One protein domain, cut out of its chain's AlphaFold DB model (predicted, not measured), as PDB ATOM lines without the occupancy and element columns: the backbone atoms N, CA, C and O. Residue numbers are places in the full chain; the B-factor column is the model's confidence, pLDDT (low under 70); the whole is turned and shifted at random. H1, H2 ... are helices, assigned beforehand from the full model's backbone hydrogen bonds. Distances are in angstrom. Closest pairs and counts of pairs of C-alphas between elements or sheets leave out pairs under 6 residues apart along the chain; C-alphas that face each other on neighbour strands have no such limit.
ATOM      1  N   LEU A   8      30.393 -56.304 -29.632       49.72
ATOM      2  CA  LEU A   8      31.614 -55.519 -29.361       49.72
ATOM      3  C   LEU A   8      31.403 -54.295 -28.449       49.72
ATOM      4  O   LEU A   8      32.331 -53.827 -27.788       49.72
ATOM      5  N   ASN A   9      30.176 -53.770 -28.388       61.62
ATOM      6  CA  ASN A   9      29.824 -52.681 -27.479       61.62
ATOM      7  C   ASN A   9      29.629 -53.146 -26.025       61.62
ATOM      8  O   ASN A   9      29.741 -52.323 -25.120       61.62
ATOM      9  N   ASN A  10      29.348 -54.428 -25.781       78.38
ATOM     10  CA  ASN A  10      29.073 -54.965 -24.453       78.38
ATOM     11  C   ASN A  10      30.359 -55.363 -23.711       78.38
ATOM     12  O   ASN A  10      30.543 -54.907 -22.581       78.38
ATOM     13  N   ALA A  11      31.306 -56.101 -24.315       82.62
ATOM     14  CA  ALA A  11      32.578 -56.384 -23.632       82.62
ATOM     15  C   ALA A  11      33.389 -55.127 -23.357       82.62
ATOM     16  O   ALA A  11      34.029 -55.052 -22.313       82.62
ATOM     17  N   MET A  12      33.362 -54.125 -24.238       89.00
ATOM     18  CA  MET A  12      34.068 -52.869 -23.969       89.00
ATOM     19  C   MET A  12      33.431 -52.086 -22.815       89.00
ATOM     20  O   MET A  12      34.158 -51.474 -22.029       89.00
ATOM     21  N   GLU A  13      32.108 -52.154 -22.647       90.81
ATOM     22  CA  GLU A  13      31.428 -51.595 -21.473       90.81
ATOM     23  C   GLU A  13      31.797 -52.368 -20.199       90.81
ATOM     24  O   GLU A  13      32.177 -51.759 -19.198       90.81
ATOM     25  N   ILE A  14      31.768 -53.704 -20.246       93.12
ATOM     26  CA  ILE A  14      32.146 -54.574 -19.121       93.12
ATOM     27  C   ILE A  14      33.618 -54.368 -18.748       93.12
ATOM     28  O   ILE A  14      33.956 -54.294 -17.566       93.12
ATOM     29  N   ALA A  15      34.501 -54.233 -19.735       94.75
ATOM     30  CA  ALA A  15      35.915 -53.955 -19.537       94.75
ATOM     31  C   ALA A  15      36.113 -52.584 -18.884       94.75
ATOM     32  O   ALA A  15      36.809 -52.485 -17.876       94.75
ATOM     33  N   ALA A  16      35.443 -51.541 -19.383       95.94
ATOM     34  CA  ALA A  16      35.480 -50.205 -18.792       95.94
ATOM     35  C   ALA A  16      34.984 -50.200 -17.337       95.94
ATOM     36  O   ALA A  16      35.643 -49.645 -16.453       95.94
ATOM     37  N   GLN A  17      33.865 -50.875 -17.072       96.50
ATOM     38  CA  GLN A  17      33.321 -51.030 -15.726       96.50
ATOM     39  C   GLN A  17      34.275 -51.818 -14.814       96.50
ATOM     40  O   GLN A  17      34.471 -51.457 -13.652       96.50
ATOM     41  N   SER A  18      34.918 -52.865 -15.331       96.38
ATOM     42  CA  SER A  18      35.884 -53.663 -14.569       96.38
ATOM     43  C   SER A  18      37.135 -52.854 -14.214       96.38
ATOM     44  O   SER A  18      37.607 -52.920 -13.079       96.38
ATOM     45  N   LEU A  19      37.631 -52.021 -15.137       96.75
ATOM     46  CA  LEU A  19      38.726 -51.083 -14.868       96.75
ATOM     47  C   LEU A  19      38.350 -50.062 -13.785       96.75
ATOM     48  O   LEU A  19      39.169 -49.769 -12.912       96.75
ATOM     49  N   HIS A  20      37.110 -49.565 -13.795       96.62
ATOM     50  CA  HIS A  20      36.595 -48.713 -12.723       96.62
ATOM     51  C   HIS A  20      36.587 -49.441 -11.372       96.62
ATOM     52  O   HIS A  20      37.106 -48.908 -10.394       96.62
ATOM     53  N   HIS A  21      36.078 -50.675 -11.310       94.81
ATOM     54  CA  HIS A  21      36.085 -51.460 -10.070       94.81
ATOM     55  C   HIS A  21      37.505 -51.745  -9.558       94.81
ATOM     56  O   HIS A  21      37.731 -51.727  -8.350       94.81
ATOM     57  N   MET A  22      38.484 -51.963 -10.447       93.81
ATOM     58  CA  MET A  22      39.892 -52.076 -10.045       93.81
ATOM     59  C   MET A  22      40.408 -50.783  -9.401       93.81
ATOM     60  O   MET A  22      41.060 -50.837  -8.358       93.81
ATOM     61  N   ALA A  23      40.117 -49.626 -10.005       91.62
ATOM     62  CA  ALA A  23      40.506 -48.325  -9.460       91.62
ATOM     63  C   ALA A  23      39.823 -48.051  -8.110       91.62
ATOM     64  O   ALA A  23      40.463 -47.571  -7.171       91.62
ATOM     65  N   GLU A  24      38.548 -48.416  -7.985       92.44
ATOM     66  CA  GLU A  24      37.790 -48.323  -6.741       92.44
ATOM     67  C   GLU A  24      38.398 -49.213  -5.649       92.44
ATOM     68  O   GLU A  24      38.670 -48.737  -4.548       92.44
ATOM     69  N   ALA A  25      38.675 -50.484  -5.953       90.00
ATOM     70  CA  ALA A  25      39.286 -51.421  -5.013       90.00
ATOM     71  C   ALA A  25      40.668 -50.942  -4.545       90.00
ATOM     72  O   ALA A  25      40.964 -50.987  -3.349       90.00
ATOM     73  N   HIS A  26      41.487 -50.422  -5.465       89.19
ATOM     74  CA  HIS A  26      42.773 -49.820  -5.122       89.19
ATOM     75  C   HIS A  26      42.599 -48.614  -4.191       89.19
ATOM     76  O   HIS A  26      43.261 -48.537  -3.160       89.19
ATOM     77  N   THR A  27      41.671 -47.710  -4.512       89.94
ATOM     78  CA  THR A  27      41.441 -46.489  -3.727       89.94
ATOM     79  C   THR A  27      40.854 -46.794  -2.346       89.94
ATOM     80  O   THR A  27      41.239 -46.159  -1.369       89.94
ATOM     81  N   ARG A  28      39.993 -47.812  -2.217       90.00
ATOM     82  CA  ARG A  28      39.521 -48.312  -0.912       90.00
ATOM     83  C   ARG A  28      40.661 -48.895  -0.075       90.00
ATOM     84  O   ARG A  28      40.654 -48.744   1.142       90.00
ATOM     85  N   ALA A  29      41.629 -49.557  -0.713       88.88
ATOM     86  CA  ALA A  29      42.776 -50.143  -0.024       88.88
ATOM     87  C   ALA A  29      43.804 -49.091   0.432       88.88
ATOM     88  O   ALA A  29      44.436 -49.275   1.470       88.88
ATOM     89  N   TRP A  39      29.949 -47.107 -10.533       93.19
ATOM     90  CA  TRP A  39      29.943 -46.961 -11.996       93.19
ATOM     91  C   TRP A  39      28.714 -46.198 -12.529       93.19
ATOM     92  O   TRP A  39      28.813 -45.393 -13.456       93.19
ATOM     93  N   ASN A  40      27.546 -46.413 -11.919       92.62
ATOM     94  CA  ASN A  40      26.303 -45.770 -12.344       92.62
ATOM     95  C   ASN A  40      26.189 -44.313 -11.874       92.62
ATOM     96  O   ASN A  40      25.390 -43.564 -12.439       92.62
ATOM     97  N   ASP A  41      27.012 -43.908 -10.905       94.44
ATOM     98  CA  ASP A  41      26.993 -42.576 -10.297       94.44
ATOM     99  C   ASP A  41      28.118 -41.672 -10.819       94.44
ATOM    100  O   ASP A  41      28.067 -40.452 -10.648       94.44
ATOM    101  N   ILE A  42      29.134 -42.230 -11.493       94.56
ATOM    102  CA  ILE A  42      30.156 -41.412 -12.151       94.56
ATOM    103  C   ILE A  42      29.586 -40.669 -13.362       94.56
ATOM    104  O   ILE A  42      28.706 -41.151 -14.084       94.56
ATOM    105  N   SER A  43      30.138 -39.478 -13.600       95.25
ATOM    106  CA  SER A  43      29.782 -38.627 -14.737       95.25
ATOM    107  C   SER A  43      30.055 -39.308 -16.087       95.25
ATOM    108  O   SER A  43      30.966 -40.128 -16.210       95.25
ATOM    109  N   GLU A  44      29.313 -38.926 -17.130       93.62
ATOM    110  CA  GLU A  44      29.527 -39.467 -18.481       93.62
ATOM    111  C   GLU A  44      30.961 -39.245 -19.011       93.62
ATOM    112  O   GLU A  44      31.533 -40.183 -19.570       93.62
ATOM    113  N   PRO A  45      31.621 -38.086 -18.792       94.31
ATOM    114  CA  PRO A  45      33.033 -37.928 -19.147       94.31
ATOM    115  C   PRO A  45      33.963 -38.941 -18.460       94.31
ATOM    116  O   PRO A  45      34.917 -39.423 -19.078       94.31
ATOM    117  N   ALA A  46      33.683 -39.297 -17.203       92.94
ATOM    118  CA  ALA A  46      34.457 -40.305 -16.484       92.94
ATOM    119  C   ALA A  46      34.230 -41.706 -17.072       92.94
ATOM    120  O   ALA A  46      35.205 -42.395 -17.374       92.94
ATOM    121  N   ARG A  47      32.973 -42.099 -17.343       94.38
ATOM    122  CA  ARG A  47      32.663 -43.380 -18.017       94.38
ATOM    123  C   ARG A  47      33.351 -43.475 -19.369       94.38
ATOM    124  O   ARG A  47      34.011 -44.468 -19.668       94.38
ATOM    125  N   ARG A  48      33.270 -42.403 -20.163       93.00
ATOM    126  CA  ARG A  48      33.946 -42.311 -21.458       93.00
ATOM    127  C   ARG A  48      35.457 -42.498 -21.332       93.00
ATOM    128  O   ARG A  48      36.044 -43.146 -22.189       93.00
ATOM    129  N   SER A  49      36.080 -41.973 -20.279       94.44
ATOM    130  CA  SER A  49      37.521 -42.144 -20.048       94.44
ATOM    131  C   SER A  49      37.887 -43.612 -19.808       94.44
ATOM    132  O   SER A  49      38.838 -44.105 -20.412       94.44
ATOM    133  N   TYR A  50      37.091 -44.341 -19.017       96.06
ATOM    134  CA  TYR A  50      37.274 -45.785 -18.832       96.06
ATOM    135  C   TYR A  50      37.034 -46.583 -20.118       96.06
ATOM    136  O   TYR A  50      37.800 -47.498 -20.410       96.06
ATOM    137  N   ARG A  51      36.034 -46.209 -20.929       95.00
ATOM    138  CA  ARG A  51      35.803 -46.827 -22.250       95.00
ATOM    139  C   ARG A  51      36.981 -46.623 -23.193       95.00
ATOM    140  O   ARG A  51      37.414 -47.570 -23.833       95.00
ATOM    141  N   VAL A  52      37.527 -45.407 -23.260       94.88
ATOM    142  CA  VAL A  52      38.713 -45.115 -24.081       94.88
ATOM    143  C   VAL A  52      39.913 -45.925 -23.599       94.88
ATOM    144  O   VAL A  52      40.646 -46.460 -24.424       94.88
ATOM    145  N   LEU A  53      40.104 -46.045 -22.283       95.81
ATOM    146  CA  LEU A  53      41.186 -46.848 -21.718       95.81
ATOM    147  C   LEU A  53      41.041 -48.334 -22.077       95.81
ATOM    148  O   LEU A  53      42.014 -48.941 -22.521       95.81
ATOM    149  N   ALA A  54      39.835 -48.894 -21.941       96.25
ATOM    150  CA  ALA A  54      39.532 -50.265 -22.344       96.25
ATOM    151  C   ALA A  54      39.756 -50.467 -23.850       96.25
ATOM    152  O   ALA A  54      40.522 -51.336 -24.251       96.25
ATOM    153  N   GLN A  55      39.186 -49.602 -24.688       94.75
ATOM    154  CA  GLN A  55      39.376 -49.669 -26.135       94.75
ATOM    155  C   GLN A  55      40.862 -49.613 -26.511       94.75
ATOM    156  O   GLN A  55      41.324 -50.399 -27.331       94.75
ATOM    157  N   LYS A  56      41.643 -48.730 -25.877       96.31
ATOM    158  CA  LYS A  56      43.084 -48.644 -26.133       96.31
ATOM    159  C   LYS A  56      43.833 -49.882 -25.678       96.31
ATOM    160  O   LYS A  56      44.737 -50.307 -26.389       96.31
ATOM    161  N   ALA A  57      43.470 -50.472 -24.544       96.81
ATOM    162  CA  ALA A  57      44.045 -51.740 -24.120       96.81
ATOM    163  C   ALA A  57      43.743 -52.858 -25.128       96.81
ATOM    164  O   ALA A  57      44.665 -53.587 -25.469       96.81
ATOM    165  N   ALA A  58      42.509 -52.950 -25.637       94.94
ATOM    166  CA  ALA A  58      42.100 -53.953 -26.625       94.94
ATOM    167  C   ALA A  58      42.810 -53.781 -27.983       94.94
ATOM    168  O   ALA A  58      43.288 -54.753 -28.557       94.94
ATOM    169  N   GLU A  59      42.930 -52.543 -28.474       94.50
ATOM    170  CA  GLU A  59      43.582 -52.215 -29.756       94.50
ATOM    171  C   GLU A  59      45.116 -52.326 -29.718       94.50
ATOM    172  O   GLU A  59      45.762 -52.365 -30.767       94.50
ATOM    173  N   SER A  60      45.724 -52.317 -28.529       96.69
ATOM    174  CA  SER A  60      47.181 -52.322 -28.382       96.69
ATOM    175  C   SER A  60      47.757 -53.722 -28.588       96.69
ATOM    176  O   SER A  60      47.500 -54.634 -27.800       96.69
ATOM    177  N   ALA A  61      48.610 -53.868 -29.604       95.50
ATOM    178  CA  ALA A  61      49.278 -55.129 -29.927       95.50
ATOM    179  C   ALA A  61      50.199 -55.621 -28.800       95.50
ATOM    180  O   ALA A  61      50.405 -56.824 -28.644       95.50
ATOM    181  N   THR A  62      50.754 -54.695 -28.016       97.06
ATOM    182  CA  THR A  62      51.621 -55.005 -26.879       97.06
ATOM    183  C   THR A  62      51.250 -54.193 -25.641       97.06
ATOM    184  O   THR A  62      50.619 -53.135 -25.722       97.06
ATOM    185  N   PHE A  63      51.697 -54.666 -24.474       97.44
ATOM    186  CA  PHE A  63      51.619 -53.893 -23.236       97.44
ATOM    187  C   PHE A  63      52.360 -52.552 -23.351       97.44
ATOM    188  O   PHE A  63      51.880 -51.555 -22.819       97.44
ATOM    189  N   ASP A  64      53.490 -52.504 -24.058       97.31
ATOM    190  CA  ASP A  64      54.301 -51.292 -24.200       97.31
ATOM    191  C   ASP A  64      53.543 -50.188 -24.953       97.31
ATOM    192  O   ASP A  64      53.584 -49.029 -24.532       97.31
ATOM    193  N   ASP A  65      52.778 -50.541 -25.993       97.06
ATOM    194  CA  ASP A  65      51.926 -49.598 -26.734       97.06
ATOM    195  C   ASP A  65      50.823 -49.019 -25.836       97.06
ATOM    196  O   ASP A  65      50.608 -47.801 -25.777       97.06
ATOM    197  N   PHE A  66      50.164 -49.889 -25.065       97.75
ATOM    198  CA  PHE A  66      49.162 -49.478 -24.086       97.75
ATOM    199  C   PHE A  66      49.775 -48.591 -22.990       97.75
ATOM    200  O   PHE A  66      49.225 -47.549 -22.619       97.75
ATOM    201  N   TYR A  67      50.944 -48.966 -22.473       97.25
ATOM    202  CA  TYR A  67      51.627 -48.226 -21.420       97.25
ATOM    203  C   TYR A  67      52.115 -46.856 -21.909       97.25
ATOM    204  O   TYR A  67      52.039 -45.861 -21.180       97.25
ATOM    205  N   ALA A  68      52.546 -46.765 -23.168       95.31
ATOM    206  CA  ALA A  68      52.870 -45.496 -23.807       95.31
ATOM    207  C   ALA A  68      51.651 -44.562 -23.868       95.31
ATOM    208  O   ALA A  68      51.789 -43.377 -23.562       95.31
ATOM    209  N   PHE A  69      50.462 -45.089 -24.180       95.00
ATOM    210  CA  PHE A  69      49.219 -44.313 -24.145       95.00
ATOM    211  C   PHE A  69      48.885 -43.817 -22.730       95.00
ATOM    212  O   PHE A  69      48.655 -42.622 -22.536       95.00
ATOM    213  N   THR A  70      48.905 -44.703 -21.729       94.31
ATOM    214  CA  THR A  70      48.541 -44.335 -20.344       94.31
ATOM    215  C   THR A  70      49.499 -43.336 -19.702       94.31
ATOM    216  O   THR A  70      49.093 -42.599 -18.810       94.31
ATOM    217  N   THR A  71      50.746 -43.271 -20.178       94.31
ATOM    218  CA  THR A  71      51.767 -42.319 -19.712       94.31
ATOM    219  C   THR A  71      51.900 -41.072 -20.590       94.31
ATOM    220  O   THR A  71      52.764 -40.233 -20.338       94.31
ATOM    221  N   LEU A  72      51.075 -40.911 -21.633       92.00
ATOM    222  CA  LEU A  72      51.260 -39.853 -22.631       92.00
ATOM    223  C   LEU A  72      51.104 -38.442 -22.047       92.00
ATOM    224  O   LEU A  72      51.989 -37.610 -22.222       92.00
ATOM    225  N   ALA A  73      49.993 -38.161 -21.362       90.00
ATOM    226  CA  ALA A  73      49.702 -36.822 -20.829       90.00
ATOM    227  C   ALA A  73      50.781 -36.350 -19.840       90.00
ATOM    228  O   ALA A  73      51.224 -35.209 -19.832       90.00
ATOM    229  N   GLU A  74      51.226 -37.298 -19.044       91.44
ATOM    230  CA  GLU A  74      52.273 -37.219 -18.049       91.44
ATOM    231  C   GLU A  74      53.664 -36.960 -18.664       91.44
ATOM    232  O   GLU A  74      54.365 -36.034 -18.251       91.44
ATOM    233  N   LYS A  75      54.033 -37.698 -19.721       88.88
ATOM    234  CA  LYS A  75      55.249 -37.436 -20.513       88.88
ATOM    235  C   LYS A  75      55.209 -36.056 -21.175       88.88
ATOM    236  O   LYS A  75      56.212 -35.348 -21.164       88.88
ATOM    237  N   LEU A  76      54.056 -35.650 -21.711       92.44
ATOM    238  CA  LEU A  76      53.858 -34.316 -22.294       92.44
ATOM    239  C   LEU A  76      53.968 -33.196 -21.249       92.44
ATOM    240  O   LEU A  76      54.385 -32.090 -21.584       92.44
ATOM    241  N   ALA A  77      53.649 -33.487 -19.987       94.56
ATOM    242  CA  ALA A  77      53.846 -32.580 -18.860       94.56
ATOM    243  C   ALA A  77      55.300 -32.551 -18.335       94.56
ATOM    244  O   ALA A  77      55.584 -31.830 -17.380       94.56
ATOM    245  N   GLY A  78      56.223 -33.315 -18.935       93.81
ATOM    246  CA  GLY A  78      57.637 -33.356 -18.543       93.81
ATOM    247  C   GLY A  78      57.910 -34.118 -17.243       93.81
ATOM    248  O   GLY A  78      58.962 -33.937 -16.631       93.81
ATOM    249  N   LEU A  79      56.970 -34.949 -16.800       93.62
ATOM    250  CA  LEU A  79      57.112 -35.746 -15.588       93.62
ATOM    251  C   LEU A  79      57.881 -37.052 -15.890       93.62
ATOM    252  O   LEU A  79      57.866 -37.561 -17.012       93.62
ATOM    253  N   SER A  80      58.588 -37.585 -14.889       87.38
ATOM    254  CA  SER A  80      59.395 -38.808 -15.020       87.38
ATOM    255  C   SER A  80      58.618 -40.040 -14.559       87.38
ATOM    256  O   SER A  80      57.964 -40.010 -13.515       87.38
ATOM    257  N   TYR A  81      58.716 -41.130 -15.324       84.81
ATOM    258  CA  TYR A  81      58.004 -42.383 -15.075       84.81
ATOM    259  C   TYR A  81      58.887 -43.578 -15.399       84.81
ATOM    260  O   TYR A  81      59.748 -43.473 -16.275       84.81
ATOM    261  N   PRO A  82      58.664 -44.721 -14.732       91.38
ATOM    262  CA  PRO A  82      59.352 -45.947 -15.090       91.38
ATOM    263  C   PRO A  82      58.975 -46.379 -16.511       91.38
ATOM    264  O   PRO A  82      57.805 -46.341 -16.880       91.38
ATOM    265  N   ASP A  83      59.958 -46.843 -17.280       91.12
ATOM    266  CA  ASP A  83      59.703 -47.569 -18.528       91.12
ATOM    267  C   ASP A  83      58.841 -48.821 -18.305       91.12
ATOM    268  O   ASP A  83      58.838 -49.404 -17.217       91.12
ATOM    269  N   ALA A  84      58.147 -49.261 -19.359       93.62
ATOM    270  CA  ALA A  84      57.237 -50.410 -19.329       93.62
ATOM    271  C   ALA A  84      57.911 -51.710 -18.836       93.62
ATOM    272  O   ALA A  84      57.283 -52.533 -18.161       93.62
ATOM    273  N   SER A  85      59.211 -51.859 -19.109       93.81
ATOM    274  CA  SER A  85      60.033 -52.999 -18.698       93.81
ATOM    275  C   SER A  85      60.336 -53.048 -17.199       93.81
ATOM    276  O   SER A  85      60.668 -54.115 -16.684       93.81
ATOM    277  N   HIS A  86      60.240 -51.930 -16.473       96.12
ATOM    278  CA  HIS A  86      60.508 -51.921 -15.037       96.12
ATOM    279  C   HIS A  86      59.391 -52.625 -14.265       96.12
ATOM    280  O   HIS A  86      58.212 -52.488 -14.593       96.12
ATOM    281  N   ASP A  87      59.737 -53.342 -13.192       95.19
ATOM    282  CA  ASP A  87      58.752 -53.931 -12.281       95.19
ATOM    283  C   ASP A  87      58.488 -53.014 -11.082       95.19
ATOM    284  O   ASP A  87      59.204 -53.006 -10.087       95.19
ATOM    285  N   THR A  88      57.442 -52.203 -11.209       94.38
ATOM    286  CA  THR A  88      56.973 -51.247 -10.203       94.38
ATOM    287  C   THR A  88      55.492 -51.492  -9.948       94.38
ATOM    288  O   THR A  88      54.814 -52.125 -10.755       94.38
ATOM    289  N   GLU A  89      54.937 -50.965  -8.859       90.62
ATOM    290  CA  GLU A  89      53.489 -51.064  -8.622       90.62
ATOM    291  C   GLU A  89      52.671 -50.460  -9.766       90.62
ATOM    292  O   GLU A  89      51.679 -51.048 -10.193       90.62
ATOM    293  N   ARG A  90      53.142 -49.345 -10.336       90.88
ATOM    294  CA  ARG A  90      52.510 -48.696 -11.486       90.88
ATOM    295  C   ARG A  90      52.481 -49.606 -12.713       90.88
ATOM    296  O   ARG A  90      51.425 -49.779 -13.317       90.88
ATOM    297  N   THR A  91      53.624 -50.175 -13.100       95.12
ATOM    298  CA  THR A  91      53.696 -51.056 -14.276       95.12
ATOM    299  C   THR A  91      52.956 -52.370 -14.039       95.12
ATOM    300  O   THR A  91      52.271 -52.829 -14.947       95.12
ATOM    301  N   ARG A  92      52.980 -52.936 -12.822       94.19
ATOM    302  CA  ARG A  92      52.157 -54.107 -12.461       94.19
ATOM    303  C   ARG A  92      50.661 -53.814 -12.569       94.19
ATOM    304  O   ARG A  92      49.938 -54.609 -13.165       94.19
ATOM    305  N   GLY A  93      50.211 -52.668 -12.060       93.62
ATOM    306  CA  GLY A  93      48.820 -52.228 -12.179       93.62
ATOM    307  C   GLY A  93      48.393 -52.055 -13.637       93.62
ATOM    308  O   GLY A  93      47.365 -52.589 -14.045       93.62
ATOM    309  N   ALA A  94      49.220 -51.392 -14.450       95.25
ATOM    310  CA  ALA A  94      48.944 -51.222 -15.873       95.25
ATOM    311  C   ALA A  94      48.942 -52.560 -16.641       95.25
ATOM    312  O   ALA A  94      48.072 -52.767 -17.484       95.25
ATOM    313  N   ARG A  95      49.854 -53.498 -16.336       97.00
ATOM    314  CA  ARG A  95      49.835 -54.853 -16.926       97.00
ATOM    315  C   ARG A  95      48.551 -55.596 -16.570       97.00
ATOM    316  O   ARG A  95      47.962 -56.228 -17.439       97.00
ATOM    317  N   ALA A  96      48.105 -55.504 -15.317       95.94
ATOM    318  CA  ALA A  96      46.857 -56.129 -14.884       95.94
ATOM    319  C   ALA A  96      45.650 -55.568 -15.650       95.94
ATOM    320  O   ALA A  96      44.825 -56.341 -16.127       95.94
ATOM    321  N   GLN A  97      45.582 -54.244 -15.831       96.50
ATOM    322  CA  GLN A  97      44.545 -53.601 -16.647       96.50
ATOM    323  C   GLN A  97      44.595 -54.079 -18.104       96.50
ATOM    324  O   GLN A  97      43.574 -54.503 -18.640       96.50
ATOM    325  N   TYR A  98      45.779 -54.061 -18.724       97.88
ATOM    326  CA  TYR A  98      45.980 -54.515 -20.101       97.88
ATOM    327  C   TYR A  98      45.507 -55.960 -20.297       97.88
ATOM    328  O   TYR A  98      44.658 -56.226 -21.144       97.88
ATOM    329  N   HIS A  99      45.996 -56.888 -19.471       97.00
ATOM    330  CA  HIS A  99      45.658 -58.305 -19.596       97.00
ATOM    331  C   HIS A  99      44.200 -58.614 -19.258       97.00
ATOM    332  O   HIS A  99      43.622 -59.495 -19.890       97.00
ATOM    333  N   LEU A 100      43.588 -57.893 -18.313       95.38
ATOM    334  CA  LEU A 100      42.157 -58.030 -18.037       95.38
ATOM    335  C   LEU A 100      41.328 -57.684 -19.273       95.38
ATOM    336  O   LEU A 100      40.427 -58.433 -19.639       95.38
ATOM    337  N   VAL A 101      41.633 -56.559 -19.920       95.94
ATOM    338  CA  VAL A 101      40.886 -56.133 -21.104       95.94
ATOM    339  C   VAL A 101      41.114 -57.090 -22.270       95.94
ATOM    340  O   VAL A 101      40.148 -57.482 -22.913       95.94
ATOM    341  N   GLN A 102      42.358 -57.512 -22.504       94.81
ATOM    342  CA  GLN A 102      42.689 -58.511 -23.527       94.81
ATOM    343  C   GLN A 102      41.920 -59.822 -23.303       94.81
ATOM    344  O   GLN A 102      41.341 -60.371 -24.237       94.81
ATOM    345  N   PHE A 103      41.839 -60.288 -22.052       93.38
ATOM    346  CA  PHE A 103      41.045 -61.463 -21.696       93.38
ATOM    347  C   PHE A 103      39.557 -61.260 -22.002       93.38
ATOM    348  O   PHE A 103      38.969 -62.080 -22.701       93.38
ATOM    349  N   LEU A 104      38.952 -60.164 -21.536       90.69
ATOM    350  CA  LEU A 104      37.529 -59.893 -21.761       90.69
ATOM    351  C   LEU A 104      37.187 -59.732 -23.249       90.69
ATOM    352  O   LEU A 104      36.159 -60.238 -23.684       90.69
ATOM    353  N   ALA A 105      38.059 -59.089 -24.031       88.06
ATOM    354  CA  ALA A 105      37.896 -58.966 -25.478       88.06
ATOM    355  C   ALA A 105      37.951 -60.336 -26.179       88.06
ATOM    356  O   ALA A 105      37.161 -60.594 -27.081       88.06
ATOM    357  N   SER A 106      38.820 -61.245 -25.719       87.25
ATOM    358  CA  SER A 106      38.922 -62.598 -26.288       87.25
ATOM    359  C   SER A 106      37.690 -63.477 -26.035       87.25
ATOM    360  O   SER A 106      37.444 -64.412 -26.794       87.25
ATOM    361  N   LEU A 107      36.897 -63.187 -24.994       82.69
ATOM    362  CA  LEU A 107      35.676 -63.946 -24.700       82.69
ATOM    363  C   LEU A 107      34.580 -63.718 -25.749       82.69
ATOM    364  O   LEU A 107      33.788 -64.623 -25.983       82.69
ATOM    365  N   GLU A 108      34.550 -62.554 -26.404       68.38
ATOM    366  CA  GLU A 108      33.594 -62.281 -27.489       68.38
ATOM    367  C   GLU A 108      33.989 -62.920 -28.819       68.38
ATOM    368  O   GLU A 108      33.128 -63.204 -29.647       68.38
ATOM    369  N   GLU A 109      35.278 -63.185 -29.032       61.72
ATOM    370  CA  GLU A 109      35.750 -63.916 -30.214       61.72
ATOM    371  C   GLU A 109      35.485 -65.431 -30.101       61.72
ATOM    372  O   GLU A 109      35.558 -66.153 -31.096       61.72
ATOM    373  N   GLY A 110      35.183 -65.916 -28.890       52.72
ATOM    374  CA  GLY A 110      35.120 -67.330 -28.525       52.72
ATOM    375  C   GLY A 110      33.732 -67.973 -28.462       52.72
ATOM    376  O   GLY A 110      33.652 -69.082 -27.938       52.72
TER     377      GLY A 110
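AT A GLANCE: This is residues 8 to 29 and 39 to 110 of the 113 residues of an uncharacterized protein of Streptomyces sp. 111WW2 (UniProt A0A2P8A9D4). Two long helices, H1 and H5, run side by side in opposite ways, and on one side of them lies a helical hairpin of H2 and the shorter H3: H2 crosses H1 and reaches H5 with its last turns, and H3 crosses H5. Beyond H3 the short helix H4 leads outward, residues 72 to 78 stick out, and a long link folds back from there to H5. The printed part has 94 residues, with five named helices in the order H1, H2, H3, H4, H5 and no named strand, and its class is all helix. It is compact, with a radius of gyration of the C-alphas of 13.4 A, and spans 35 by 31 by 26 A.

IN THESE COORDINATES: H1, the longest helix by residues, holds residues 8 to 29 and measures 31.8 A from C-alpha 8 at (31.614, -55.519, -29.361) to C-alpha 29 at (42.776, -50.143, -0.024). H5, residues 89 to 109, measures 30.8 A and ends with C-alpha 109 at (35.750, -63.916, -30.214). H2, residues 44 to 59, is 22.1 A long. H3, residues 63 to 70, is 10.4 A long, and H4, residues 72 to 76, is 6.1 A long.

HOW THE PARTS SIT: H1 and H5 touch at a shallow tilt of 27 degrees and run opposite ways; their closest C-alphas, those of Ala 15 and Val 101, are 5.6 A apart. H1 touches H2 with residues 12 to 20 alone, closest at the C-alphas of Ala 16 and Tyr 50, 4.8 A apart. The lines of H1 and H2 are only just about perpendicular, at 70.4 degrees. H2, with residues 54 to 58 alone, touches H5, about perpendicular at 78 degrees, and their closest C-alphas are those of Ala 57 and Tyr 98, 5.3 A apart. H2 and H3 form a helical hairpin, at a shallow tilt of 23 degrees and running opposite ways, with the C-alphas of Ala 57 and Phe 66 closest at 5.6 A. H3 touches H5, closest at the C-alphas of Phe 63 and Tyr 98, 6.5 A apart, and at 71 degrees is only just about perpendicular to it. H3 and H4 meet only through their link. H4 is apart from H1, H2 and H5, and H1 and H3 are apart. In H2, H3 and H4 every O i to N i+4 pair is within hydrogen-bond range; in H1 17 of 18 are, and in H5 15 of 17.

THE WHOLE: The two C-alphas farthest apart are those of Gly 78 and Gly 110, 42.0 A. Residues 30 to 38 are not printed, and the gap between C-alphas 29 and 39 across this cut is 17.8 A. The link from H4 to H5, residues 77 to 88, is long, while those from H2 to H3 and from H3 to H4 are tight. The mean pLDDT of the printed part is 91.5, and the model's confidence is under 70 at residues 8 to 9 and 108 to 110.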